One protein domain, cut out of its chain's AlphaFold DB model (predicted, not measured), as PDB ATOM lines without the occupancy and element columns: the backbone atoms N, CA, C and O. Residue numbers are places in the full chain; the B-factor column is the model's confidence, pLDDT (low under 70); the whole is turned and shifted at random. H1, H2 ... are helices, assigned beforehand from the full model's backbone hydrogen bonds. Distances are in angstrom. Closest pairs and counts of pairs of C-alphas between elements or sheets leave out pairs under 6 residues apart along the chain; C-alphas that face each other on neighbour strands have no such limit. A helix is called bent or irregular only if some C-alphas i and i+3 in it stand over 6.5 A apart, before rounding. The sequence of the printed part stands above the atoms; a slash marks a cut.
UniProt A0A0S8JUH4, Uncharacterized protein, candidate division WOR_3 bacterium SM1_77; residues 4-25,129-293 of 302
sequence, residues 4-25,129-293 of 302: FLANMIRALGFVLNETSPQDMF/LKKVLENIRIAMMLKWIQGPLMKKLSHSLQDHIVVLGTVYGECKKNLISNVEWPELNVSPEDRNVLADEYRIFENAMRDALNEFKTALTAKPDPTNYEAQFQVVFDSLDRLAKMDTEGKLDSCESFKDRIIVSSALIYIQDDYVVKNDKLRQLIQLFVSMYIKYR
ATOM      1  N   PHE A   4     -50.475  30.868 -16.901       91.81
ATOM      2  CA  PHE A   4     -50.220  31.832 -17.990       91.81
ATOM      3  C   PHE A   4     -51.185  33.024 -17.943       91.81
ATOM      4  O   PHE A   4     -50.745  34.163 -17.798       91.81
ATOM      5  N   LEU A   5     -52.493  32.760 -17.985       94.06
ATOM      6  CA  LEU A   5     -53.520  33.802 -17.950       94.06
ATOM      7  C   LEU A   5     -53.452  34.624 -16.654       94.06
ATOM      8  O   LEU A   5     -53.523  35.850 -16.692       94.06
ATOM      9  N   ALA A   6     -53.237  33.970 -15.509       94.12
ATOM     10  CA  ALA A   6     -53.080  34.648 -14.221       94.12
ATOM     11  C   ALA A   6     -51.849  35.573 -14.199       94.12
ATOM     12  O   ALA A   6     -51.920  36.696 -13.701       94.12
ATOM     13  N   ASN A   7     -50.732  35.138 -14.779       94.81
ATOM     14  CA  ASN A   7     -49.507  35.925 -14.871       94.81
ATOM     15  C   ASN A   7     -49.625  37.063 -15.897       94.81
ATOM     16  O   ASN A   7     -49.060  38.125 -15.658       94.81
ATOM     17  N   MET A   8     -50.415  36.912 -16.966       95.81
ATOM     18  CA  MET A   8     -50.753  38.022 -17.873       95.81
ATOM     19  C   MET A   8     -51.604  39.085 -17.177       95.81
ATOM     20  O   MET A   8     -51.306  40.272 -17.280       95.81
ATOM     21  N   ILE A   9     -52.595  38.673 -16.383       95.81
ATOM     22  CA  ILE A   9     -53.395  39.590 -15.555       95.81
ATOM     23  C   ILE A   9     -52.498  40.349 -14.569       95.81
ATOM     24  O   ILE A   9     -52.610  41.570 -14.451       95.81
ATOM     25  N   ARG A  10     -51.575  39.649 -13.889       95.88
ATOM     26  CA  ARG A  10     -50.584  40.273 -12.994       95.88
ATOM     27  C   ARG A  10     -49.680  41.253 -13.743       95.88
ATOM     28  O   ARG A  10     -49.439  42.338 -13.231       95.88
ATOM     29  N   ALA A  11     -49.213  40.900 -14.940       94.69
ATOM     30  CA  ALA A  11     -48.356  41.757 -15.753       94.69
ATOM     31  C   ALA A  11     -49.054  43.051 -16.155       94.69
ATOM     32  O   ALA A  11     -48.537  44.128 -15.878       94.69
ATOM     33  N   LEU A  12     -50.247  42.971 -16.742       94.56
ATOM     34  CA  LEU A  12     -50.963  44.171 -17.174       94.56
ATOM     35  C   LEU A  12     -51.429  45.020 -15.983       94.56
ATOM     36  O   LEU A  12     -51.351  46.245 -16.043       94.56
ATOM     37  N   GLY A  13     -51.830  44.387 -14.874       95.06
ATOM     38  CA  GLY A  13     -52.113  45.088 -13.620       95.06
ATOM     39  C   GLY A  13     -50.888  45.818 -13.059       95.06
ATOM     40  O   GLY A  13     -51.004  46.966 -12.642       95.06
ATOM     41  N   PHE A  14     -49.706  45.196 -13.107       93.69
ATOM     42  CA  PHE A  14     -48.445  45.821 -12.701       93.69
ATOM     43  C   PHE A  14     -48.118  47.052 -13.555       93.69
ATOM     44  O   PHE A  14     -47.788  48.098 -13.008       93.69
ATOM     45  N   VAL A  15     -48.275  46.973 -14.882       91.75
ATOM     46  CA  VAL A  15     -48.058  48.133 -15.765       91.75
ATOM     47  C   VAL A  15     -49.007  49.284 -15.424       91.75
ATOM     48  O   VAL A  15     -48.552  50.420 -15.325       91.75
ATOM     49  N   LEU A  16     -50.297  49.000 -15.224       91.12
ATOM     50  CA  LEU A  16     -51.306  50.017 -14.908       91.12
ATOM     51  C   LEU A  16     -51.078  50.689 -13.547       91.12
ATOM     52  O   LEU A  16     -51.310  51.885 -13.424       91.12
ATOM     53  N   ASN A  17     -50.632  49.939 -12.537       91.06
ATOM     54  CA  ASN A  17     -50.413  50.477 -11.192       91.06
ATOM     55  C   ASN A  17     -49.136  51.314 -11.086       91.06
ATOM     56  O   ASN A  17     -49.065  52.237 -10.283       91.06
ATOM     57  N   GLU A  18     -48.121  50.968 -11.873       86.25
ATOM     58  CA  GLU A  18     -46.791  51.564 -11.765       86.25
ATOM     59  C   GLU A  18     -46.546  52.670 -12.803       86.25
ATOM     60  O   GLU A  18     -45.487  53.293 -12.808       86.25
ATOM     61  N   THR A  19     -47.476  52.917 -13.724       83.31
ATOM     62  CA  THR A  19     -47.322  53.954 -14.755       83.31
ATOM     63  C   THR A  19     -48.280  55.107 -14.477       83.31
ATOM     64  O   THR A  19     -49.422  54.883 -14.087       83.31
ATOM     65  N   SER A  20     -47.817  56.345 -14.664       79.56
ATOM     66  CA  SER A  20     -48.633  57.553 -14.512       79.56
ATOM     67  C   SER A  20     -48.607  58.398 -15.796       79.56
ATOM     68  O   SER A  20     -47.628  58.330 -16.548       79.56
ATOM     69  N   PRO A  21     -49.645  59.225 -16.051       69.88
ATOM     70  CA  PRO A  21     -49.693  60.086 -17.233       69.88
ATOM     71  C   PRO A  21     -48.565  61.118 -17.286       69.88
ATOM     72  O   PRO A  21     -48.047  61.409 -18.359       69.88
ATOM     73  N   GLN A  22     -48.191  61.675 -16.130       67.94
ATOM     74  CA  GLN A  22     -47.218  62.768 -16.052       67.94
ATOM     75  C   GLN A  22     -45.778  62.279 -16.226       67.94
ATOM     76  O   GLN A  22     -44.953  63.015 -16.763       67.94
ATOM     77  N   ASP A  23     -45.503  61.023 -15.857       74.69
ATOM     78  CA  ASP A  23     -44.137  60.507 -15.788       74.69
ATOM     79  C   ASP A  23     -43.878  59.305 -16.697       74.69
ATOM     80  O   ASP A  23     -42.791  58.747 -16.631       74.69
ATOM     81  N   MET A  24     -44.805  58.886 -17.572       82.62
ATOM     82  CA  MET A  24     -44.615  57.691 -18.417       82.62
ATOM     83  C   MET A  24     -43.255  57.693 -19.138       82.62
ATOM     84  O   MET A  24     -42.541  56.692 -19.134       82.62
ATOM     85  N   PHE A  25     -42.857  58.817 -19.733       85.50
ATOM     86  CA  PHE A  25     -41.583  58.897 -20.445       85.50
ATOM     87  C   PHE A  25     -40.360  58.974 -19.511       85.50
ATOM     88  O   PHE A  25     -39.332  58.356 -19.800       85.50
ATOM     89  N   LEU A 129     -40.378  36.008 -11.968       91.56
ATOM     90  CA  LEU A 129     -41.610  36.642 -12.440       91.56
ATOM     91  C   LEU A 129     -41.477  38.168 -12.417       91.56
ATOM     92  O   LEU A 129     -41.807  38.807 -13.405       91.56
ATOM     93  N   LYS A 130     -40.903  38.743 -11.350       91.94
ATOM     94  CA  LYS A 130     -40.665  40.189 -11.228       91.94
ATOM     95  C   LYS A 130     -39.910  40.760 -12.438       91.94
ATOM     96  O   LYS A 130     -40.383  41.723 -13.034       91.94
ATOM     97  N   LYS A 131     -38.805  40.124 -12.856       91.19
ATOM     98  CA  LYS A 131     -38.041  40.535 -14.050       91.19
ATOM     99  C   LYS A 131     -38.879  40.451 -15.329       91.19
ATOM    100  O   LYS A 131     -38.745  41.302 -16.208       91.19
ATOM    101  N   VAL A 132     -39.756  39.451 -15.441       93.00
ATOM    102  CA  VAL A 132     -40.682  39.331 -16.579       93.00
ATOM    103  C   VAL A 132     -41.695  40.475 -16.590       93.00
ATOM    104  O   VAL A 132     -41.890  41.090 -17.637       93.00
ATOM    105  N   LEU A 133     -42.302  40.810 -15.444       93.88
ATOM    106  CA  LEU A 133     -43.264  41.917 -15.336       93.88
ATOM    107  C   LEU A 133     -42.610  43.263 -15.690       93.88
ATOM    108  O   LEU A 133     -43.186  44.046 -16.443       93.88
ATOM    109  N   GLU A 134     -41.384  43.505 -15.218       92.06
ATOM    110  CA  GLU A 134     -40.597  44.694 -15.572       92.06
ATOM    111  C   GLU A 134     -40.278  44.747 -17.074       92.06
ATOM    112  O   GLU A 134     -40.437  45.793 -17.706       92.06
ATOM    113  N   ASN A 135     -39.892  43.618 -17.681       92.19
ATOM    114  CA  ASN A 135     -39.653  43.545 -19.124       92.19
ATOM    115  C   ASN A 135     -40.928  43.834 -19.933       92.19
ATOM    116  O   ASN A 135     -40.850  44.555 -20.927       92.19
ATOM    117  N   ILE A 136     -42.083  43.306 -19.510       93.81
ATOM    118  CA  ILE A 136     -43.379  43.594 -20.141       93.81
ATOM    119  C   ILE A 136     -43.701  45.085 -20.022       93.81
ATOM    120  O   ILE A 136     -44.051  45.699 -21.025       93.81
ATOM    121  N   ARG A 137     -43.516  45.692 -18.842       92.94
ATOM    122  CA  ARG A 137     -43.748  47.129 -18.623       92.94
ATOM    123  C   ARG A 137     -42.938  47.995 -19.582       92.94
ATOM    124  O   ARG A 137     -43.527  48.778 -20.323       92.94
ATOM    125  N   ILE A 138     -41.619  47.799 -19.625       92.81
ATOM    126  CA  ILE A 138     -40.733  48.555 -20.523       92.81
ATOM    127  C   ILE A 138     -41.164  48.371 -21.981       92.81
ATOM    128  O   ILE A 138     -41.275  49.346 -22.722       92.81
ATOM    129  N   ALA A 139     -41.450  47.135 -22.397       90.56
ATOM    130  CA  ALA A 139     -41.829  46.844 -23.772       90.56
ATOM    131  C   ALA A 139     -43.183  47.452 -24.167       90.56
ATOM    132  O   ALA A 139     -43.311  47.929 -25.291       90.56
ATOM    133  N   MET A 140     -44.181  47.456 -23.276       90.81
ATOM    134  CA  MET A 140     -45.497  48.042 -23.564       90.81
ATOM    135  C   MET A 140     -45.404  49.561 -23.696       90.81
ATOM    136  O   MET A 140     -45.950  50.126 -24.642       90.81
ATOM    137  N   MET A 141     -44.649  50.205 -22.803       90.31
ATOM    138  CA  MET A 141     -44.393  51.643 -22.865       90.31
ATOM    139  C   MET A 141     -43.606  52.016 -24.129       90.31
ATOM    140  O   MET A 141     -44.030  52.900 -24.869       90.31
ATOM    141  N   LEU A 142     -42.514  51.300 -24.441       89.56
ATOM    142  CA  LEU A 142     -41.763  51.507 -25.686       89.56
ATOM    143  C   LEU A 142     -42.650  51.324 -26.912       89.56
ATOM    144  O   LEU A 142     -42.599  52.144 -27.820       89.56
ATOM    145  N   LYS A 143     -43.475  50.275 -26.945       86.31
ATOM    146  CA  LYS A 143     -44.345  49.997 -28.087       86.31
ATOM    147  C   LYS A 143     -45.363  51.107 -28.320       86.31
ATOM    148  O   LYS A 143     -45.612  51.452 -29.470       86.31
ATOM    149  N   TRP A 144     -45.949  51.654 -27.258       86.06
ATOM    150  CA  TRP A 144     -46.866  52.784 -27.386       86.06
ATOM    151  C   TRP A 144     -46.159  54.012 -27.955       86.06
ATOM    152  O   TRP A 144     -46.596  54.586 -28.951       86.06
ATOM    153  N   ILE A 145     -45.020  54.359 -27.354       85.06
ATOM    154  CA  ILE A 145     -44.280  55.581 -27.661       85.06
ATOM    155  C   ILE A 145     -43.628  55.525 -29.052       85.06
ATOM    156  O   ILE A 145     -43.638  56.522 -29.766       85.06
ATOM    157  N   GLN A 146     -43.122  54.361 -29.472       82.19
ATOM    158  CA  GLN A 146     -42.575  54.123 -30.819       82.19
ATOM    159  C   GLN A 146     -43.651  53.874 -31.885       82.19
ATOM    160  O   GLN A 146     -43.339  53.820 -33.074       82.19
ATOM    161  N   GLY A 147     -44.896  53.661 -31.464       77.06
ATOM    162  CA  GLY A 147     -46.027  53.356 -32.328       77.06
ATOM    163  C   GLY A 147     -46.749  54.622 -32.814       77.06
ATOM    164  O   GLY A 147     -46.101  55.577 -33.249       77.06
ATOM    165  N   PRO A 148     -48.096  54.669 -32.745       71.81
ATOM    166  CA  PRO A 148     -48.894  55.799 -33.240       71.81
ATOM    167  C   PRO A 148     -48.508  57.161 -32.645       71.81
ATOM    168  O   PRO A 148     -48.680  58.191 -33.301       71.81
ATOM    169  N   LEU A 149     -47.968  57.163 -31.423       82.19
ATOM    170  CA  LEU A 149     -47.559  58.362 -30.703       82.19
ATOM    171  C   LEU A 149     -46.354  59.059 -31.342       82.19
ATOM    172  O   LEU A 149     -46.313  60.285 -31.375       82.19
ATOM    173  N   MET A 150     -45.397  58.305 -31.891       85.00
ATOM    174  CA  MET A 150     -44.101  58.842 -32.320       85.00
ATOM    175  C   MET A 150     -44.236  59.982 -33.337       85.00
ATOM    176  O   MET A 150     -43.523  60.974 -33.257       85.00
ATOM    177  N   LYS A 151     -45.209  59.879 -34.253       82.94
ATOM    178  CA  LYS A 151     -45.474  60.879 -35.301       82.94
ATOM    179  C   LYS A 151     -46.046  62.203 -34.771       82.94
ATOM    180  O   LYS A 151     -46.110  63.163 -35.530       82.94
ATOM    181  N   LYS A 152     -46.498  62.246 -33.514       87.06
ATOM    182  CA  LYS A 152     -47.099  63.427 -32.869       87.06
ATOM    183  C   LYS A 152     -46.101  64.218 -32.016       87.06
ATOM    184  O   LYS A 152     -46.449  65.293 -31.544       87.06
ATOM    185  N   LEU A 153     -44.904  63.677 -31.796       89.94
ATOM    186  CA  LEU A 153     -43.884  64.247 -30.916       89.94
ATOM    187  C   LEU A 153     -42.869  65.080 -31.703       89.94
ATOM    188  O   LEU A 153     -42.706  64.889 -32.910       89.94
ATOM    189  N   SER A 154     -42.143  65.964 -31.023       90.62
ATOM    190  CA  SER A 154     -41.028  66.709 -31.615       90.62
ATOM    191  C   SER A 154     -39.904  65.785 -32.108       90.62
ATOM    192  O   SER A 154     -39.695  64.695 -31.574       90.62
ATOM    193  N   HIS A 155     -39.129  66.225 -33.107       89.50
ATOM    194  CA  HIS A 155     -37.982  65.453 -33.617       89.50
ATOM    195  C   HIS A 155     -36.961  65.114 -32.524       89.50
ATOM    196  O   HIS A 155     -36.500  63.981 -32.453       89.50
ATOM    197  N   SER A 156     -36.678  66.064 -31.628       87.06
ATOM    198  CA  SER A 156     -35.767  65.855 -30.496       87.06
ATOM    199  C   SER A 156     -36.218  64.685 -29.613       87.06
ATOM    200  O   SER A 156     -35.435  63.794 -29.275       87.06
ATOM    201  N   LEU A 157     -37.511  64.641 -29.281       88.94
ATOM    202  CA  LEU A 157     -38.067  63.571 -28.465       88.94
ATOM    203  C   LEU A 157     -38.123  62.238 -29.223       88.94
ATOM    204  O   LEU A 157     -37.830  61.192 -28.642       88.94
ATOM    205  N   GLN A 158     -38.449  62.265 -30.519       90.19
ATOM    206  CA  GLN A 158     -38.404  61.082 -31.381       90.19
ATOM    207  C   GLN A 158     -37.005  60.450 -31.401       90.19
ATOM    208  O   GLN A 158     -36.887  59.239 -31.208       90.19
ATOM    209  N   ASP A 159     -35.951  61.250 -31.566       87.62
ATOM    210  CA  ASP A 159     -34.569  60.762 -31.555       87.62
ATOM    211  C   ASP A 159     -34.219  60.124 -30.204       87.62
ATOM    212  O   ASP A 159     -33.664  59.023 -30.151       87.62
ATOM    213  N   HIS A 160     -34.637  60.746 -29.096       88.50
ATOM    214  CA  HIS A 160     -34.443  60.179 -27.760       88.50
ATOM    215  C   HIS A 160     -35.158  58.827 -27.594       88.50
ATOM    216  O   HIS A 160     -34.596  57.874 -27.053       88.50
ATOM    217  N   ILE A 161     -36.384  58.698 -28.107       89.25
ATOM    218  CA  ILE A 161     -37.152  57.443 -28.109       89.25
ATOM    219  C   ILE A 161     -36.445  56.349 -28.924       89.25
ATOM    220  O   ILE A 161     -36.451  55.174 -28.530       89.25
ATOM    221  N   VAL A 162     -35.829  56.705 -30.056       88.25
ATOM    222  CA  VAL A 162     -35.028  55.773 -30.866       88.25
ATOM    223  C   VAL A 162     -33.814  55.293 -30.082       88.25
ATOM    224  O   VAL A 162     -33.550  54.086 -30.066       88.25
ATOM    225  N   VAL A 163     -33.111  56.198 -29.395       87.94
ATOM    226  CA  VAL A 163     -31.985  55.845 -28.520       87.94
ATOM    227  C   VAL A 163     -32.451  54.879 -27.435       87.94
ATOM    228  O   VAL A 163     -31.920  53.774 -27.357       87.94
ATOM    229  N   LEU A 164     -33.504  55.210 -26.680       90.06
ATOM    230  CA  LEU A 164     -34.051  54.340 -25.629       90.06
ATOM    231  C   LEU A 164     -34.389  52.933 -26.139       90.06
ATOM    232  O   LEU A 164     -33.995  51.934 -25.534       90.06
ATOM    233  N   GLY A 165     -35.084  52.837 -27.275       88.94
ATOM    234  CA  GLY A 165     -35.414  51.547 -27.878       88.94
ATOM    235  C   GLY A 165     -34.190  50.766 -28.356       88.94
ATOM    236  O   GLY A 165     -34.166  49.537 -28.252       88.94
ATOM    237  N   THR A 166     -33.170  51.466 -28.854       88.75
ATOM    238  CA  THR A 166     -31.900  50.868 -29.282       88.75
ATOM    239  C   THR A 166     -31.144  50.311 -28.083       88.75
ATOM    240  O   THR A 166     -30.838  49.119 -28.081       88.75
ATOM    241  N   VAL A 167     -30.956  51.111 -27.027       90.06
ATOM    242  CA  VAL A 167     -30.297  50.679 -25.786       90.06
ATOM    243  C   VAL A 167     -31.019  49.487 -25.172       90.06
ATOM    244  O   VAL A 167     -30.399  48.475 -24.854       90.06
ATOM    245  N   TYR A 168     -32.348  49.551 -25.054       90.44
ATOM    246  CA  TYR A 168     -33.120  48.426 -24.535       90.44
ATOM    247  C   TYR A 168     -32.913  47.152 -25.373       90.44
ATOM    248  O   TYR A 168     -32.734  46.062 -24.822       90.44
ATOM    249  N   GLY A 169     -32.898  47.284 -26.703       86.94
ATOM    250  CA  GLY A 169     -32.626  46.185 -27.627       86.94
ATOM    251  C   GLY A 169     -31.218  45.595 -27.486       86.94
ATOM    252  O   GLY A 169     -31.073  44.374 -27.543       86.94
ATOM    253  N   GLU A 170     -30.200  46.431 -27.279       88.06
ATOM    254  CA  GLU A 170     -28.821  46.008 -27.009       88.06
ATOM    255  C   GLU A 170     -28.709  45.242 -25.689       88.06
ATOM    256  O   GLU A 170     -28.163  44.135 -25.672       88.06
ATOM    257  N   CYS A 171     -29.315  45.758 -24.614       87.50
ATOM    258  CA  CYS A 171     -29.365  45.083 -23.316       87.50
ATOM    259  C   CYS A 171     -30.022  43.702 -23.426       87.50
ATOM    260  O   CYS A 171     -29.543  42.737 -22.841       87.50
ATOM    261  N   LYS A 172     -31.098  43.564 -24.213       84.06
ATOM    262  CA  LYS A 172     -31.765  42.264 -24.424       84.06
ATOM    263  C   LYS A 172     -30.934  41.270 -25.242       84.06
ATOM    264  O   LYS A 172     -31.227  40.079 -25.183       84.06
ATOM    265  N   LYS A 173     -29.939  41.734 -26.003       82.50
ATOM    266  CA  LYS A 173     -29.049  40.896 -26.824       82.50
ATOM    267  C   LYS A 173     -27.672  40.671 -26.196       82.50
ATOM    268  O   LYS A 173     -26.861  39.990 -26.812       82.50
ATOM    269  N   ASN A 174     -27.405  41.234 -25.016       76.62
ATOM    270  CA  ASN A 174     -26.073  41.280 -24.403       76.62
ATOM    271  C   ASN A 174     -25.011  41.918 -25.325       76.62
ATOM    272  O   ASN A 174     -23.846  41.533 -25.303       76.62
ATOM    273  N   LEU A 175     -25.414  42.895 -26.145       77.00
ATOM    274  CA  LEU A 175     -24.548  43.632 -27.078       77.00
ATOM    275  C   LEU A 175     -24.395  45.084 -26.619       77.00
ATOM    276  O   LEU A 175     -24.677  46.010 -27.368       77.00
ATOM    277  N   ILE A 176     -24.054  45.273 -25.346       72.56
ATOM    278  CA  ILE A 176     -24.155  46.575 -24.688       72.56
ATOM    279  C   ILE A 176     -23.020  47.480 -25.171       72.56
ATOM    280  O   ILE A 176     -21.858  47.283 -24.793       72.56
ATOM    281  N   SER A 177     -23.364  48.473 -25.986       70.25
ATOM    282  CA  SER A 177     -22.444  49.531 -26.395       70.25
ATOM    283  C   SER A 177     -22.318  50.578 -25.285       70.25
ATOM    284  O   SER A 177     -23.173  50.681 -24.409       70.25
ATOM    285  N   ASN A 178     -21.248  51.375 -25.281       71.56
ATOM    286  CA  ASN A 178     -21.214  52.545 -24.403       71.56
ATOM    287  C   ASN A 178     -22.197  53.590 -24.938       71.56
ATOM    288  O   ASN A 178     -22.158  53.916 -26.121       71.56
ATOM    289  N   VAL A 179     -23.067  54.092 -24.064       73.00
ATOM    290  CA  VAL A 179     -24.080  55.089 -24.408       73.00
ATOM    291  C   VAL A 179     -23.874  56.307 -23.526       73.00
ATOM    292  O   VAL A 179     -23.824  56.191 -22.302       73.00
ATOM    293  N   GLU A 180     -23.765  57.471 -24.155       70.88
ATOM    294  CA  GLU A 180     -23.911  58.743 -23.461       70.88
ATOM    295  C   GLU A 180     -25.399  59.043 -23.311       70.88
ATOM    296  O   GLU A 180     -26.165  58.954 -24.269       70.88
ATOM    297  N   TRP A 181     -25.816  59.370 -22.092       75.19
ATOM    298  CA  TRP A 181     -27.201  59.696 -21.794       75.19
ATOM    299  C   TRP A 181     -27.415  61.197 -21.982       75.19
ATOM    300  O   TRP A 181     -27.026  61.954 -21.091       75.19
ATOM    301  N   PRO A 182     -28.029  61.653 -23.091       68.88
ATOM    302  CA  PRO A 182     -28.325  63.068 -23.247       68.88
ATOM    303  C   PRO A 182     -29.283  63.522 -22.144       68.88
ATOM    304  O   PRO A 182     -30.130  62.750 -21.670       68.88
ATOM    305  N   GLU A 183     -29.140  64.781 -21.730       73.75
ATOM    306  CA  GLU A 183     -30.054  65.384 -20.770       73.75
ATOM    307  C   GLU A 183     -31.479  65.357 -21.331       73.75
ATOM    308  O   GLU A 183     -31.731  65.690 -22.493       73.75
ATOM    309  N   LEU A 184     -32.415  64.902 -20.502       72.88
ATOM    310  CA  LEU A 184     -33.796  64.747 -20.913       72.88
ATOM    311  C   LEU A 184     -34.510  66.094 -20.836       72.88
ATOM    312  O   LEU A 184     -34.934  66.505 -19.757       72.88
ATOM    313  N   ASN A 185     -34.700  66.751 -21.978       77.38
ATOM    314  CA  ASN A 185     -35.539  67.939 -22.056       77.38
ATOM    315  C   ASN A 185     -36.798  67.664 -22.886       77.38
ATOM    316  O   ASN A 185     -36.771  67.697 -24.115       77.38
ATOM    317  N   VAL A 186     -37.901  67.369 -22.195       83.69
ATOM    318  CA  VAL A 186     -39.225  67.212 -22.814       83.69
ATOM    319  C   VAL A 186     -39.934  68.559 -22.795       83.69
ATOM    320  O   VAL A 186     -40.222  69.081 -21.707       83.69
ATOM    321  N   SER A 187     -40.231  69.094 -23.982       87.88
ATOM    322  CA  SER A 187     -40.917  70.379 -24.123       87.88
ATOM    323  C   SER A 187     -42.334  70.328 -23.524       87.88
ATOM    324  O   SER A 187     -42.928  69.247 -23.437       87.88
ATOM    325  N   PRO A 188     -42.909  71.466 -23.098       88.75
ATOM    326  CA  PRO A 188     -44.287  71.511 -22.606       88.75
ATOM    327  C   PRO A 188     -45.311  70.944 -23.602       88.75
ATOM    328  O   PRO A 188     -46.258  70.276 -23.193       88.75
ATOM    329  N   GLU A 189     -45.109  71.167 -24.901       90.38
ATOM    330  CA  GLU A 189     -45.970  70.654 -25.971       90.38
ATOM    331  C   GLU A 189     -45.935  69.125 -26.024       90.38
ATOM    332  O   GLU A 189     -46.986  68.486 -25.993       90.38
ATOM    333  N   ASP A 190     -44.737  68.532 -26.023       90.00
ATOM    334  CA  ASP A 190     -44.570  67.078 -25.999       90.00
ATOM    335  C   ASP A 190     -45.160  66.460 -24.724       90.00
ATOM    336  O   ASP A 190     -45.789  65.404 -24.780       90.00
ATOM    337  N   ARG A 191     -45.011  67.123 -23.568       88.19
ATOM    338  CA  ARG A 191     -45.622  66.667 -22.305       88.19
ATOM    339  C   ARG A 191     -47.143  66.602 -22.400       88.19
ATOM    340  O   ARG A 191     -47.728  65.626 -21.936       88.19
ATOM    341  N   ASN A 192     -47.773  67.604 -23.012       88.44
ATOM    342  CA  ASN A 192     -49.223  67.613 -23.207       88.44
ATOM    343  C   ASN A 192     -49.662  66.469 -24.131       88.44
ATOM    344  O   ASN A 192     -50.580  65.728 -23.786       88.44
ATOM    345  N   VAL A 193     -48.952  66.253 -25.247       89.50
ATOM    346  CA  VAL A 193     -49.233  65.134 -26.164       89.50
ATOM    347  C   VAL A 193     -49.097  63.784 -25.453       89.50
ATOM    348  O   VAL A 193     -49.967  62.925 -25.587       89.50
ATOM    349  N   LEU A 194     -48.034  63.589 -24.665       87.94
ATOM    350  CA  LEU A 194     -47.829  62.366 -23.886       87.94
ATOM    351  C   LEU A 194     -48.963  62.126 -22.880       87.94
ATOM    352  O   LEU A 194     -49.431  60.993 -22.759       87.94
ATOM    353  N   ALA A 195     -49.418  63.173 -22.186       86.06
ATOM    354  CA  ALA A 195     -50.501  63.080 -21.212       86.06
ATOM    355  C   ALA A 195     -51.852  62.737 -21.867       86.06
ATOM    356  O   ALA A 195     -52.574  61.871 -21.369       86.06
ATOM    357  N   ASP A 196     -52.174  63.357 -23.003       87.31
ATOM    358  CA  ASP A 196     -53.414  63.090 -23.740       87.31
ATOM    359  C   ASP A 196     -53.453  61.655 -24.286       87.31
ATOM    360  O   ASP A 196     -54.464  60.947 -24.193       87.31
ATOM    361  N   GLU A 197     -52.321  61.189 -24.812       87.25
ATOM    362  CA  GLU A 197     -52.184  59.862 -25.412       87.25
ATOM    363  C   GLU A 197     -52.059  58.759 -24.357       87.25
ATOM    364  O   GLU A 197     -52.428  57.609 -24.613       87.25
ATOM    365  N   TYR A 198     -51.626  59.093 -23.138       87.88
ATOM    366  CA  TYR A 198     -51.604  58.156 -22.020       87.88
ATOM    367  C   TYR A 198     -52.985  57.558 -21.739       87.88
ATOM    368  O   TYR A 198     -53.094  56.362 -21.485       87.88
ATOM    369  N   ARG A 199     -54.066  58.342 -21.843       87.88
ATOM    370  CA  ARG A 199     -55.425  57.817 -21.622       87.88
ATOM    371  C   ARG A 199     -55.776  56.710 -22.620       87.88
ATOM    372  O   ARG A 199     -56.463  55.752 -22.271       87.88
ATOM    373  N   ILE A 200     -55.308  56.827 -23.862       88.19
ATOM    374  CA  ILE A 200     -55.532  55.811 -24.897       88.19
ATOM    375  C   ILE A 200     -54.730  54.549 -24.570       88.19
ATOM    376  O   ILE A 200     -55.279  53.447 -24.627       88.19
ATOM    377  N   PHE A 201     -53.467  54.712 -24.169       89.38
ATOM    378  CA  PHE A 201     -52.637  53.615 -23.673       89.38
ATOM    379  C   PHE A 201     -53.298  52.890 -22.496       89.38
ATOM    380  O   PHE A 201     -53.435  51.667 -22.520       89.38
ATOM    381  N   GLU A 202     -53.753  53.637 -21.490       91.56
ATOM    382  CA  GLU A 202     -54.396  53.098 -20.296       91.56
ATOM    383  C   GLU A 202     -55.662  52.312 -20.650       91.56
ATOM    384  O   GLU A 202     -55.839  51.185 -20.186       91.56
ATOM    385  N   ASN A 203     -56.517  52.864 -21.515       92.00
ATOM    386  CA  ASN A 203     -57.725  52.183 -21.976       92.00
ATOM    387  C   ASN A 203     -57.389  50.876 -22.704       92.00
ATOM    388  O   ASN A 203     -57.937  49.832 -22.359       92.00
ATOM    389  N   ALA A 204     -56.431  50.892 -23.636       91.62
ATOM    390  CA  ALA A 204     -56.015  49.686 -24.352       91.62
ATOM    391  C   ALA A 204     -55.438  48.612 -23.409       91.62
ATOM    392  O   ALA A 204     -55.712  47.422 -23.571       91.62
ATOM    393  N   MET A 205     -54.676  49.025 -22.393       92.94
ATOM    394  CA  MET A 205     -54.150  48.139 -21.353       92.94
ATOM    395  C   MET A 205     -55.266  47.547 -20.479       92.94
ATOM    396  O   MET A 205     -55.232  46.355 -20.164       92.94
ATOM    397  N   ARG A 206     -56.271  48.349 -20.100       95.00
ATOM    398  CA  ARG A 206     -57.450  47.892 -19.343       95.00
ATOM    399  C   ARG A 206     -58.298  46.917 -20.154       95.00
ATOM    400  O   ARG A 206     -58.729  45.901 -19.607       95.00
ATOM    401  N   ASP A 207     -58.483  47.172 -21.442       94.88
ATOM    402  CA  ASP A 207     -59.219  46.278 -22.333       94.88
ATOM    403  C   ASP A 207     -58.487  44.943 -22.509       94.88
ATOM    404  O   ASP A 207     -59.092  43.884 -22.346       94.88
ATOM    405  N   ALA A 208     -57.170  44.973 -22.733       95.44
ATOM    406  CA  ALA A 208     -56.347  43.766 -22.792       95.44
ATOM    407  C   ALA A 208     -56.410  42.962 -21.479       95.44
ATOM    408  O   ALA A 208     -56.571  41.739 -21.492       95.44
ATOM    409  N   LEU A 209     -56.343  43.643 -20.329       96.25
ATOM    410  CA  LEU A 209     -56.502  43.026 -19.011       96.25
ATOM    411  C   LEU A 209     -57.865  42.336 -18.866       96.25
ATOM    412  O   LEU A 209     -57.941  41.231 -18.325       96.25
ATOM    413  N   ASN A 210     -58.934  42.974 -19.339       96.19
ATOM    414  CA  ASN A 210     -60.277  42.407 -19.299       96.19
ATOM    415  C   ASN A 210     -60.408  41.183 -20.215       96.19
ATOM    416  O   ASN A 210     -61.033  40.208 -19.808       96.19
ATOM    417  N   GLU A 211     -59.774  41.171 -21.391       96.25
ATOM    418  CA  GLU A 211     -59.757  39.982 -22.254       96.25
ATOM    419  C   GLU A 211     -59.080  38.786 -21.576       96.25
ATOM    420  O   GLU A 211     -59.645  37.691 -21.552       96.25
ATOM    421  N   PHE A 212     -57.934  38.992 -20.918       96.06
ATOM    422  CA  PHE A 212     -57.292  37.921 -20.148       96.06
ATOM    423  C   PHE A 212     -58.139  37.449 -18.957       96.06
ATOM    424  O   PHE A 212     -58.189  36.249 -18.680       96.06
ATOM    425  N   LYS A 213     -58.837  38.356 -18.256       95.69
ATOM    426  CA  LYS A 213     -59.769  37.985 -17.174       95.69
ATOM    427  C   LYS A 213     -60.944  37.157 -17.689       95.69
ATOM    428  O   LYS A 213     -61.306  36.163 -17.056       95.69
ATOM    429  N   THR A 214     -61.518  37.538 -18.826       95.25
ATOM    430  CA  THR A 214     -62.608  36.798 -19.473       95.25
ATOM    431  C   THR A 214     -62.138  35.406 -19.886       95.25
ATOM    432  O   THR A 214     -62.785  34.419 -19.537       95.25
ATOM    433  N   ALA A 215     -60.966  35.309 -20.520       93.69
ATOM    434  CA  ALA A 215     -60.356  34.034 -20.884       93.69
ATOM    435  C   ALA A 215     -60.102  33.144 -19.655       93.69
ATOM    436  O   ALA A 215     -60.422  31.960 -19.679       93.69
ATOM    437  N   LEU A 216     -59.601  33.703 -18.546       93.12
ATOM    438  CA  LEU A 216     -59.398  32.951 -17.303       93.12
ATOM    439  C   LEU A 216     -60.724  32.466 -16.692       93.12
ATOM    440  O   LEU A 216     -60.803  31.344 -16.193       93.12
ATOM    441  N   THR A 217     -61.771  33.292 -16.748       92.69
ATOM    442  CA  THR A 217     -63.106  32.967 -16.211       92.69
ATOM    443  C   THR A 217     -63.767  31.817 -16.971       92.69
ATOM    444  O   THR A 217     -64.514  31.045 -16.371       92.69
ATOM    445  N   ALA A 218     -63.429  31.633 -18.252       90.38
ATOM    446  CA  ALA A 218     -63.858  30.480 -19.042       90.38
ATOM    447  C   ALA A 218     -63.249  29.145 -18.562       90.38
ATOM    448  O   ALA A 218     -63.642  28.090 -19.055       90.38
ATOM    449  N   LYS A 219     -62.322  29.180 -17.589       87.44
ATOM    450  CA  LYS A 219     -61.640  28.019 -16.994       87.44
ATOM    451  C   LYS A 219     -61.076  27.064 -18.058       87.44
ATOM    452  O   LYS A 219     -61.438  25.886 -18.070       87.44
ATOM    453  N   PRO A 220     -60.198  27.553 -18.954       88.56
ATOM    454  CA  PRO A 220     -59.595  26.711 -19.975       88.56
ATOM    455  C   PRO A 220     -58.799  25.581 -19.324       88.56
ATOM    456  O   PRO A 220     -58.178  25.768 -18.275       88.56
ATOM    457  N   ASP A 221     -58.797  24.417 -19.972       86.94
ATOM    458  CA  ASP A 221     -58.024  23.263 -19.520       86.94
ATOM    459  C   ASP A 221     -56.538  23.661 -19.361       86.94
ATOM    460  O   ASP A 221     -55.924  24.146 -20.318       86.94
ATOM    461  N   PRO A 222     -55.941  23.505 -18.164       84.19
ATOM    462  CA  PRO A 222     -54.562  23.909 -17.887       84.19
ATOM    463  C   PRO A 222     -53.507  23.102 -18.657       84.19
ATOM    464  O   PRO A 222     -52.340  23.507 -18.689       84.19
ATOM    465  N   THR A 223     -53.891  21.968 -19.247       84.69
ATOM    466  CA  THR A 223     -53.020  21.093 -20.045       84.69
ATOM    467  C   THR A 223     -53.140  21.343 -21.551       84.69
ATOM    468  O   THR A 223     -52.237  20.993 -22.315       84.69
ATOM    469  N   ASN A 224     -54.215  22.010 -21.979       87.62
ATOM    470  CA  ASN A 224     -54.482  22.334 -23.371       87.62
ATOM    471  C   ASN A 224     -53.930  23.725 -23.713       87.62
ATOM    472  O   ASN A 224     -54.499  24.757 -23.363       87.62
ATOM    473  N   TYR A 225     -52.808  23.742 -24.424       85.50
ATOM    474  CA  TYR A 225     -52.151  24.968 -24.864       85.50
ATOM    475  C   TYR A 225     -53.051  25.848 -25.732       85.50
ATOM    476  O   TYR A 225     -53.099  27.054 -25.527       85.50
ATOM    477  N   GLU A 226     -53.753  25.259 -26.695       85.75
ATOM    478  CA  GLU A 226     -54.625  25.984 -27.612       85.75
ATOM    479  C   GLU A 226     -55.702  26.742 -26.827       85.75
ATOM    480  O   GLU A 226     -55.888  27.937 -27.034       85.75
ATOM    481  N   ALA A 227     -56.305  26.093 -25.826       87.94
ATOM    482  CA  ALA A 227     -57.278  26.726 -24.938       87.94
ATOM    483  C   ALA A 227     -56.660  27.836 -24.065       87.94
ATOM    484  O   ALA A 227     -57.270  28.888 -23.884       87.94
ATOM    485  N   GLN A 228     -55.447  27.637 -23.533       89.50
ATOM    486  CA  GLN A 228     -54.755  28.650 -22.719       89.50
ATOM    487  C   GLN A 228     -54.352  29.889 -23.529       89.50
ATOM    488  O   GLN A 228     -54.346  30.999 -22.997       89.50
ATOM    489  N   PHE A 229     -54.007  29.708 -24.803       93.50
ATOM    490  CA  PHE A 229     -53.539  30.773 -25.685       93.50
ATOM    491  C   PHE A 229     -54.607  31.291 -26.655       93.50
ATOM    492  O   PHE A 229     -54.285  32.133 -27.491       93.50
ATOM    493  N   GLN A 230     -55.867  30.861 -26.533       93.50
ATOM    494  CA  GLN A 230     -56.944  31.264 -27.443       93.50
ATOM    495  C   GLN A 230     -57.060  32.790 -27.574       93.50
ATOM    496  O   GLN A 230     -57.124  33.303 -28.683       93.50
ATOM    497  N   VAL A 231     -56.949  33.527 -26.464       95.12
ATOM    498  CA  VAL A 231     -56.957  35.002 -26.470       95.12
ATOM    499  C   VAL A 231     -55.849  35.606 -27.348       95.12
ATOM    500  O   VAL A 231     -56.045  36.633 -27.987       95.12
ATOM    501  N   VAL A 232     -54.685  34.953 -27.425       95.56
ATOM    502  CA  VAL A 232     -53.563  35.387 -28.268       95.56
ATOM    503  C   VAL A 232     -53.851  35.094 -29.740       95.56
ATOM    504  O   VAL A 232     -53.569  35.940 -30.586       95.56
ATOM    505  N   PHE A 233     -54.430  33.928 -30.047       94.25
ATOM    506  CA  PHE A 233     -54.874  33.593 -31.402       94.25
ATOM    507  C   PHE A 233     -55.943  34.568 -31.899       94.25
ATOM    508  O   PHE A 233     -55.775  35.153 -32.966       94.25
ATOM    509  N   ASP A 234     -56.964  34.836 -31.084       95.06
ATOM    510  CA  ASP A 234     -58.037  35.769 -31.426       95.06
ATOM    511  C   ASP A 234     -57.487  37.176 -31.711       95.06
ATOM    512  O   ASP A 234     -57.902  37.834 -32.669       95.06
ATOM    513  N   SER A 235     -56.514  37.641 -30.919       95.12
ATOM    514  CA  SER A 235     -55.820  38.907 -31.177       95.12
ATOM    515  C   SER A 235     -55.017  38.897 -32.475       95.12
ATOM    516  O   SER A 235     -55.035  39.882 -33.212       95.12
ATOM    517  N   LEU A 236     -54.310  37.808 -32.787       93.56
ATOM    518  CA  LEU A 236     -53.562  37.681 -34.040       93.56
ATOM    519  C   LEU A 236     -54.486  37.701 -35.264       93.56
ATOM    520  O   LEU A 236     -54.160  38.363 -36.250       93.56
ATOM    521  N   ASP A 237     -55.642  37.045 -35.191       92.62
ATOM    522  CA  ASP A 237     -56.639  37.042 -36.265       92.62
ATOM    523  C   ASP A 237     -57.264  38.428 -36.462       92.62
ATOM    524  O   ASP A 237     -57.427  38.893 -37.597       92.62
ATOM    525  N   ARG A 238     -57.545  39.152 -35.369       93.88
ATOM    526  CA  ARG A 238     -57.991  40.554 -35.443       93.88
ATOM    527  C   ARG A 238     -56.938  41.457 -36.079       93.88
ATOM    528  O   ARG A 238     -57.284  42.257 -36.948       93.88
ATOM    529  N   LEU A 239     -55.662  41.299 -35.721       92.12
ATOM    530  CA  LEU A 239     -54.566  42.045 -36.349       92.12
ATOM    531  C   LEU A 239     -54.434  41.723 -37.840       92.12
ATOM    532  O   LEU A 239     -54.254  42.636 -38.644       92.12
ATOM    533  N   ALA A 240     -54.581  40.454 -38.225       90.38
ATOM    534  CA  ALA A 240     -54.575  40.042 -39.625       90.38
ATOM    535  C   ALA A 240     -55.704  40.712 -40.420       90.38
ATOM    536  O   ALA A 240     -55.475  41.218 -41.519       90.38
ATOM    537  N   LYS A 241     -56.910  40.782 -39.847       91.50
ATOM    538  CA  LYS A 241     -58.040  41.491 -40.454       91.50
ATOM    539  C   LYS A 241     -57.761  42.994 -40.583       91.50
ATOM    540  O   LYS A 241     -57.946  43.557 -41.659       91.50
ATOM    541  N   MET A 242     -57.251  43.637 -39.533       90.38
ATOM    542  CA  MET A 242     -56.913  45.067 -39.566       90.38
ATOM    543  C   MET A 242     -55.811  45.405 -40.583       90.38
ATOM    544  O   MET A 242     -55.841  46.494 -41.150       90.38
ATOM    545  N   ASP A 243     -54.872  44.491 -40.856       88.88
ATOM    546  CA  ASP A 243     -53.873  44.639 -41.931       88.88
ATOM    547  C   ASP A 243     -54.543  44.728 -43.301       88.88
ATOM    548  O   ASP A 243     -54.280  45.659 -44.062       88.88
ATOM    549  N   THR A 244     -55.490  43.827 -43.581       88.19
ATOM    550  CA  THR A 244     -56.241  43.848 -44.847       88.19
ATOM    551  C   THR A 244     -57.106  45.099 -45.016       88.19
ATOM    552  O   THR A 244     -57.356  45.525 -46.140       88.19
ATOM    553  N   GLU A 245     -57.518  45.721 -43.909       89.25
ATOM    554  CA  GLU A 245     -58.304  46.960 -43.894       89.25
ATOM    555  C   GLU A 245     -57.440  48.237 -43.856       89.25
ATOM    556  O   GLU A 245     -57.986  49.339 -43.863       89.25
ATOM    557  N   GLY A 246     -56.107  48.122 -43.779       83.44
ATOM    558  CA  GLY A 246     -55.203  49.274 -43.656       83.44
ATOM    559  C   GLY A 246     -55.271  49.995 -42.302       83.44
ATOM    560  O   GLY A 246     -54.894  51.161 -42.205       83.44
ATOM    561  N   LYS A 247     -55.745  49.321 -41.247       84.56
ATOM    562  CA  LYS A 247     -55.985  49.885 -39.904       84.56
ATOM    563  C   LYS A 247     -54.957  49.465 -38.852       84.56
ATOM    564  O   LYS A 247     -55.174  49.694 -37.667       84.56
ATOM    565  N   LEU A 248     -53.837  48.859 -39.252       81.94
ATOM    566  CA  LEU A 248     -52.816  48.399 -38.301       81.94
ATOM    567  C   LEU A 248     -52.192  49.516 -37.462       81.94
ATOM    568  O   LEU A 248     -51.715  49.224 -36.380       81.94
ATOM    569  N   ASP A 249     -52.181  50.766 -37.919       74.38
ATOM    570  CA  ASP A 249     -51.606  51.880 -37.149       74.38
ATOM    571  C   ASP A 249     -52.659  52.620 -36.301       74.38
ATOM    572  O   ASP A 249     -52.412  53.721 -35.809       74.38
ATOM    573  N   SER A 250     -53.850  52.036 -36.126       76.44
ATOM    574  CA  SER A 250     -54.913  52.608 -35.298       76.44
ATOM    575  C   SER A 250     -54.715  52.300 -33.812       76.44
ATOM    576  O   SER A 250     -54.117  51.287 -33.436       76.44
ATOM    577  N   CYS A 251     -55.305  53.130 -32.949       74.25
ATOM    578  CA  CYS A 251     -55.392  52.848 -31.515       74.25
ATOM    579  C   CYS A 251     -56.145  51.535 -31.226       74.25
ATOM    580  O   CYS A 251     -55.828  50.851 -30.258       74.25
ATOM    581  N   GLU A 252     -57.096  51.148 -32.082       77.69
ATOM    582  CA  GLU A 252     -57.874  49.909 -31.939       77.69
ATOM    583  C   GLU A 252     -56.979  48.665 -32.040       77.69
ATOM    584  O   GLU A 252     -57.135  47.721 -31.266       77.69
ATOM    585  N   SER A 253     -55.983  48.691 -32.930       86.62
ATOM    586  CA  SER A 253     -55.009  47.599 -33.081       86.62
ATOM    587  C   SER A 253     -54.055  47.465 -31.887       86.62
ATOM    588  O   SER A 253     -53.440  46.415 -31.671       86.62
ATOM    589  N   PHE A 254     -53.891  48.538 -31.104       87.06
ATOM    590  CA  PHE A 254     -52.868  48.608 -30.069       87.06
ATOM    591  C   PHE A 254     -53.149  47.636 -28.916       87.06
ATOM    592  O   PHE A 254     -52.226  46.973 -28.444       87.06
ATOM    593  N   LYS A 255     -54.419  47.456 -28.539       91.62
ATOM    594  CA  LYS A 255     -54.849  46.445 -27.559       91.62
ATOM    595  C   LYS A 255     -54.406  45.033 -27.962       91.62
ATOM    596  O   LYS A 255     -53.800  44.320 -27.167       91.62
ATOM    597  N   ASP A 256     -54.660  44.631 -29.206       92.62
ATOM    598  CA  ASP A 256     -54.282  43.297 -29.687       92.62
ATOM    599  C   ASP A 256     -52.759  43.134 -29.765       92.62
ATOM    600  O   ASP A 256     -52.210  42.083 -29.428       92.62
ATOM    601  N   ARG A 257     -52.039  44.210 -30.105       89.69
ATOM    602  CA  ARG A 257     -50.573  44.237 -30.022       89.69
ATOM    603  C   ARG A 257     -50.077  44.074 -28.584       89.69
ATOM    604  O   ARG A 257     -49.078  43.377 -28.404       89.69
ATOM    605  N   ILE A 258     -50.736  44.669 -27.583       91.81
ATOM    606  CA  ILE A 258     -50.409  44.486 -26.157       91.81
ATOM    607  C   ILE A 258     -50.561  43.016 -25.762       91.81
ATOM    608  O   ILE A 258     -49.629  42.454 -25.181       91.81
ATOM    609  N   ILE A 259     -51.694  42.393 -26.103       94.62
ATOM    610  CA  ILE A 259     -51.992  40.989 -25.776       94.62
ATOM    611  C   ILE A 259     -50.903  40.075 -26.338       94.62
ATOM    612  O   ILE A 259     -50.249  39.346 -25.588       94.62
ATOM    613  N   VAL A 260     -50.650  40.162 -27.647       94.00
ATOM    614  CA  VAL A 260     -49.688  39.288 -28.332       94.00
ATOM    615  C   VAL A 260     -48.261  39.537 -27.844       94.00
ATOM    616  O   VAL A 260     -47.524  38.590 -27.569       94.00
ATOM    617  N   SER A 261     -47.859  40.801 -27.695       92.00
ATOM    618  CA  SER A 261     -46.489  41.143 -27.293       92.00
ATOM    619  C   SER A 261     -46.201  40.742 -25.850       92.00
ATOM    620  O   SER A 261     -45.143  40.180 -25.580       92.00
ATOM    621  N   SER A 262     -47.132  40.995 -24.927       94.25
ATOM    622  CA  SER A 262     -46.971  40.619 -23.516       94.25
ATOM    623  C   SER A 262     -46.900  39.103 -23.360       94.25
ATOM    624  O   SER A 262     -46.035  38.599 -22.641       94.25
ATOM    625  N   ALA A 263     -47.748  38.377 -24.099       94.81
ATOM    626  CA  ALA A 263     -47.712  36.923 -24.138       94.81
ATOM    627  C   ALA A 263     -46.360  36.414 -24.647       94.81
ATOM    628  O   ALA A 263     -45.735  35.608 -23.960       94.81
ATOM    629  N   LEU A 264     -45.882  36.923 -25.792       93.81
ATOM    630  CA  LEU A 264     -44.584  36.569 -26.375       93.81
ATOM    631  C   LEU A 264     -43.423  36.824 -25.411       93.81
ATOM    632  O   LEU A 264     -42.617  35.924 -25.195       93.81
ATOM    633  N   ILE A 265     -43.360  38.009 -24.794       92.94
ATOM    634  CA  ILE A 265     -42.305  38.354 -23.829       92.94
ATOM    635  C   ILE A 265     -42.288  37.350 -22.678       92.94
ATOM    636  O   ILE A 265     -41.222  36.863 -22.316       92.94
ATOM    637  N   TYR A 266     -43.455  37.010 -22.130       94.56
ATOM    638  CA  TYR A 266     -43.552  36.062 -21.026       94.56
ATOM    639  C   TYR A 266     -43.128  34.649 -21.420       94.56
ATOM    640  O   TYR A 266     -42.295  34.053 -20.745       94.56
ATOM    641  N   ILE A 267     -43.677  34.102 -22.507       92.88
ATOM    642  CA  ILE A 267     -43.399  32.711 -22.892       92.88
ATOM    643  C   ILE A 267     -41.981  32.513 -23.432       92.88
ATOM    644  O   ILE A 267     -41.479  31.393 -23.399       92.88
ATOM    645  N   GLN A 268     -41.341  33.570 -23.944       91.69
ATOM    646  CA  GLN A 268     -39.953  33.524 -24.400       91.69
ATOM    647  C   GLN A 268     -38.950  33.644 -23.249       91.69
ATOM    648  O   GLN A 268     -37.831  33.160 -23.397       91.69
ATOM    649  N   ASP A 269     -39.335  34.227 -22.112       92.50
ATOM    650  CA  ASP A 269     -38.445  34.412 -20.965       92.50
ATOM    651  C   ASP A 269     -38.041  33.077 -20.320       92.50
ATOM    652  O   ASP A 269     -38.824  32.122 -20.280       92.50
ATOM    653  N   ASP A 270     -36.812  32.991 -19.817       90.56
ATOM    654  CA  ASP A 270     -36.255  31.786 -19.190       90.56
ATOM    655  C   ASP A 270     -36.944  31.408 -17.875       90.56
ATOM    656  O   ASP A 270     -36.835  30.266 -17.433       90.56
ATOM    657  N   TYR A 271     -37.733  32.319 -17.297       91.81
ATOM    658  CA  TYR A 271     -38.647  32.011 -16.197       91.81
ATOM    659  C   TYR A 271     -39.673  30.928 -16.572       91.81
ATOM    660  O   TYR A 271     -40.072  30.122 -15.730       91.81
ATOM    661  N   VAL A 272     -40.100  30.876 -17.839       90.62
ATOM    662  CA  VAL A 272     -41.049  29.870 -18.319       90.62
ATOM    663  C   VAL A 272     -40.295  28.647 -18.833       90.62
ATOM    664  O   VAL A 272     -39.530  28.723 -19.799       90.62
ATOM    665  N   VAL A 273     -40.569  27.492 -18.222       90.19
ATOM    666  CA  VAL A 273     -40.060  26.190 -18.676       90.19
ATOM    667  C   VAL A 273     -40.751  25.787 -19.981       90.19
ATOM    668  O   VAL A 273     -41.979  25.695 -20.051       90.19
ATOM    669  N   LYS A 274     -39.952  25.530 -21.023       91.06
ATOM    670  CA  LYS A 274     -40.428  25.294 -22.394       91.06
ATOM    671  C   LYS A 274     -40.334  23.816 -22.762       91.06
ATOM    672  O   LYS A 274     -39.235  23.274 -22.841       91.06
ATOM    673  N   ASN A 275     -41.478  23.191 -23.038       91.81
ATOM    674  CA  ASN A 275     -41.539  21.887 -23.704       91.81
ATOM    675  C   ASN A 275     -41.654  22.061 -25.234       91.81
ATOM    676  O   ASN A 275     -41.766  23.186 -25.724       91.81
ATOM    677  N   ASP A 276     -41.643  20.965 -25.994       92.69
ATOM    678  CA  ASP A 276     -41.644  21.030 -27.463       92.69
ATOM    679  C   ASP A 276     -42.895  21.694 -28.046       92.69
ATOM    680  O   ASP A 276     -42.789  22.504 -28.967       92.69
ATOM    681  N   LYS A 277     -44.067  21.443 -27.454       89.81
ATOM    682  CA  LYS A 277     -45.319  22.082 -27.875       89.81
ATOM    683  C   LYS A 277     -45.284  23.597 -27.653       89.81
ATOM    684  O   LYS A 277     -45.641  24.356 -28.554       89.81
ATOM    685  N   LEU A 278     -44.786  24.059 -26.499       91.00
ATOM    686  CA  LEU A 278     -44.618  25.492 -26.243       91.00
ATOM    687  C   LEU A 278     -43.638  26.126 -27.233       91.00
ATOM    688  O   LEU A 278     -43.893  27.219 -27.723       91.00
ATOM    689  N   ARG A 279     -42.528  25.447 -27.555       92.62
ATOM    690  CA  ARG A 279     -41.539  25.948 -28.525       92.62
ATOM    691  C   ARG A 279     -42.150  26.149 -29.912       92.62
ATOM    692  O   ARG A 279     -41.903  27.184 -30.525       92.62
ATOM    693  N   GLN A 280     -42.974  25.209 -30.375       91.50
ATOM    694  CA  GLN A 280     -43.693  25.333 -31.649       91.50
ATOM    695  C   GLN A 280     -44.663  26.523 -31.640       91.50
ATOM    696  O   GLN A 280     -44.685  27.312 -32.581       91.50
ATOM    697  N   LEU A 281     -45.410  26.710 -30.548       90.25
ATOM    698  CA  LEU A 281     -46.318  27.850 -30.401       90.25
ATOM    699  C   LEU A 281     -45.581  29.188 -30.353       90.25
ATOM    700  O   LEU A 281     -46.013  30.144 -30.990       90.25
ATOM    701  N   ILE A 282     -44.438  29.253 -29.666       91.56
ATOM    702  CA  ILE A 282     -43.572  30.437 -29.678       91.56
ATOM    703  C   ILE A 282     -43.161  30.771 -31.114       91.56
ATOM    704  O   ILE A 282     -43.286  31.921 -31.528       91.56
ATOM    705  N   GLN A 283     -42.695  29.788 -31.890       90.38
ATOM    706  CA  GLN A 283     -42.300  30.004 -33.285       90.38
ATOM    707  C   GLN A 283     -43.468  30.500 -34.147       90.38
ATOM    708  O   GLN A 283     -43.288  31.426 -34.943       90.38
ATOM    709  N   LEU A 284     -44.663  29.933 -33.959       89.75
ATOM    710  CA  LEU A 284     -45.877  30.365 -34.648       89.75
ATOM    711  C   LEU A 284     -46.231  31.818 -34.303       89.75
ATOM    712  O   LEU A 284     -46.349  32.648 -35.205       89.75
ATOM    713  N   PHE A 285     -46.326  32.150 -33.014       90.50
ATOM    714  CA  PHE A 285     -46.644  33.507 -32.566       90.50
ATOM    715  C   PHE A 285     -45.610  34.523 -33.025       90.50
ATOM    716  O   PHE A 285     -45.993  35.596 -33.478       90.50
ATOM    717  N   VAL A 286     -44.317  34.195 -32.979       88.88
ATOM    718  CA  VAL A 286     -43.261  35.072 -33.506       88.88
ATOM    719  C   VAL A 286     -43.456  35.312 -35.002       88.88
ATOM    720  O   VAL A 286     -43.418  36.461 -35.441       88.88
ATOM    721  N   SER A 287     -43.698  34.255 -35.777       86.88
ATOM    722  CA  SER A 287     -43.869  34.350 -37.231       86.88
ATOM    723  C   SER A 287     -45.075  35.211 -37.608       86.88
ATOM    724  O   SER A 287     -44.973  36.073 -38.482       86.88
ATOM    725  N   MET A 288     -46.199  35.035 -36.909       84.94
ATOM    726  CA  MET A 288     -47.404  35.837 -37.129       84.94
ATOM    727  C   MET A 288     -47.213  37.280 -36.654       84.94
ATOM    728  O   MET A 288     -47.513  38.223 -37.381       84.94
ATOM    729  N   TYR A 289     -46.646  37.475 -35.464       83.62
ATOM    730  CA  TYR A 289     -46.453  38.800 -34.886       83.62
ATOM    731  C   TYR A 289     -45.468  39.659 -35.689       83.62
ATOM    732  O   TYR A 289     -45.698  40.855 -35.841       83.62
ATOM    733  N   ILE A 290     -44.406  39.085 -36.269       81.19
ATOM    734  CA  ILE A 290     -43.469  39.833 -37.130       81.19
ATOM    735  C   ILE A 290     -44.180  40.471 -38.328       81.19
ATOM    736  O   ILE A 290     -43.780  41.555 -38.750       81.19
ATOM    737  N   LYS A 291     -45.228  39.836 -38.859       77.44
ATOM    738  CA  LYS A 291     -46.005  40.376 -39.979       77.44
ATOM    739  C   LYS A 291     -46.834  41.602 -39.576       77.44
ATOM    740  O   LYS A 291     -46.983  42.517 -40.377       77.44
ATOM    741  N   TYR A 292     -47.327  41.625 -38.338       77.44
ATOM    742  CA  TYR A 292     -48.254  42.648 -37.832       77.44
ATOM    743  C   TYR A 292     -47.614  43.650 -36.858       77.44
ATOM    744  O   TYR A 292     -48.292  44.550 -36.351       77.44
ATOM    745  N   ARG A 293     -46.312  43.508 -36.578       70.06
ATOM    746  CA  ARG A 293     -45.549  44.493 -35.804       70.06
ATOM    747  C   ARG A 293     -45.457  45.804 -36.580       70.06
ATOM    748  O   ARG A 293     -45.473  45.797 -37.808       70.06
TER     749      ARG A 293
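Overview. This is residues 4 to 25 and 129 to 293 of the 302 residues of an uncharacterized protein of candidate division WOR_3 bacterium SM1_77 (UniProt A0A0S8JUH4). H6 runs through the middle of a helical body, with H1, H2, H4, H5 and H7 packed round it and the longest helix, H4, running along the model's length. H3 packs on H2 toward one end, and residues 174 to 187 make a wide loop from H3 to H4, far from the middle. The printed part has 187 residues with seven named helices, H1 to H7 in order along the chain, and no named strand; the class is all helix. It is compact, with a radius of gyration of the C-alphas of 17.0 A and spans of 50 by 36 by 32 A.

Arrangement. H1, residues 4 to 18, touches H2, residues 129 to 146, through residues 10 to 15 and 133 to 137 alone, at a steep tilt of 63 degrees; the closest C-alphas, of Ala 11 and Leu 133, are 5.1 A apart. H2 and H3, residues 155 to 173, form a helical hairpin, touching through residues 142 to 146 and 161 to 165 alone; the C-alphas of Leu 142 and Gly 165 come closest, at 6.7 A. H4, residues 188 to 217, touches H1 with residues 202 to 216 alone, opposite ways at a shallow tilt of 25 degrees, closest at the C-alphas of Ile 9 and Leu 209, 5.8 A. H5, residues 225 to 244, H6, residues 251 to 268, and H7, residues 276 to 292, form an up-and-down bundle, each running against the one before it. H6 is the hub, touching five helices; its closest C-alphas are Lys 255 to Ala 204 of H4, 4.7 A, and Asp 256 to Ser 235 of H5, 4.9 A. H3 and H6 are apart. Every O i to N i+4 pair is within hydrogen-bond range in H1, H2 and H3, against 24 of 26 in H4, 14 of 16 in H5, 12 of 14 in H6 and 11 of 13 in H7.

Along the chain. H1 begins at C-alpha 4, (-50.220, 31.832, -17.990). H3 is 27.0 A long. H4, 43.4 A long, begins at C-alpha 188, (-44.287, 71.511, -22.606). H5, 27.8 A long, is irregular, with C-alphas 228 and 231 7.7 A apart, and has a kink of 48 degrees near residue 232. H7 ends at C-alpha 292, (-48.254, 42.648, -37.832).

Size, cuts and confidence. The C-alphas farthest apart, of Pro 188 and Thr 223, are 51.2 A apart. Residues 26 to 128 are not printed; C-alphas 25 and 129 are 23.7 A apart across the cut. The link from H3 to H4 is long. The mean pLDDT of the printed part is 88.1, with residues 21, 22 and 182 under 70.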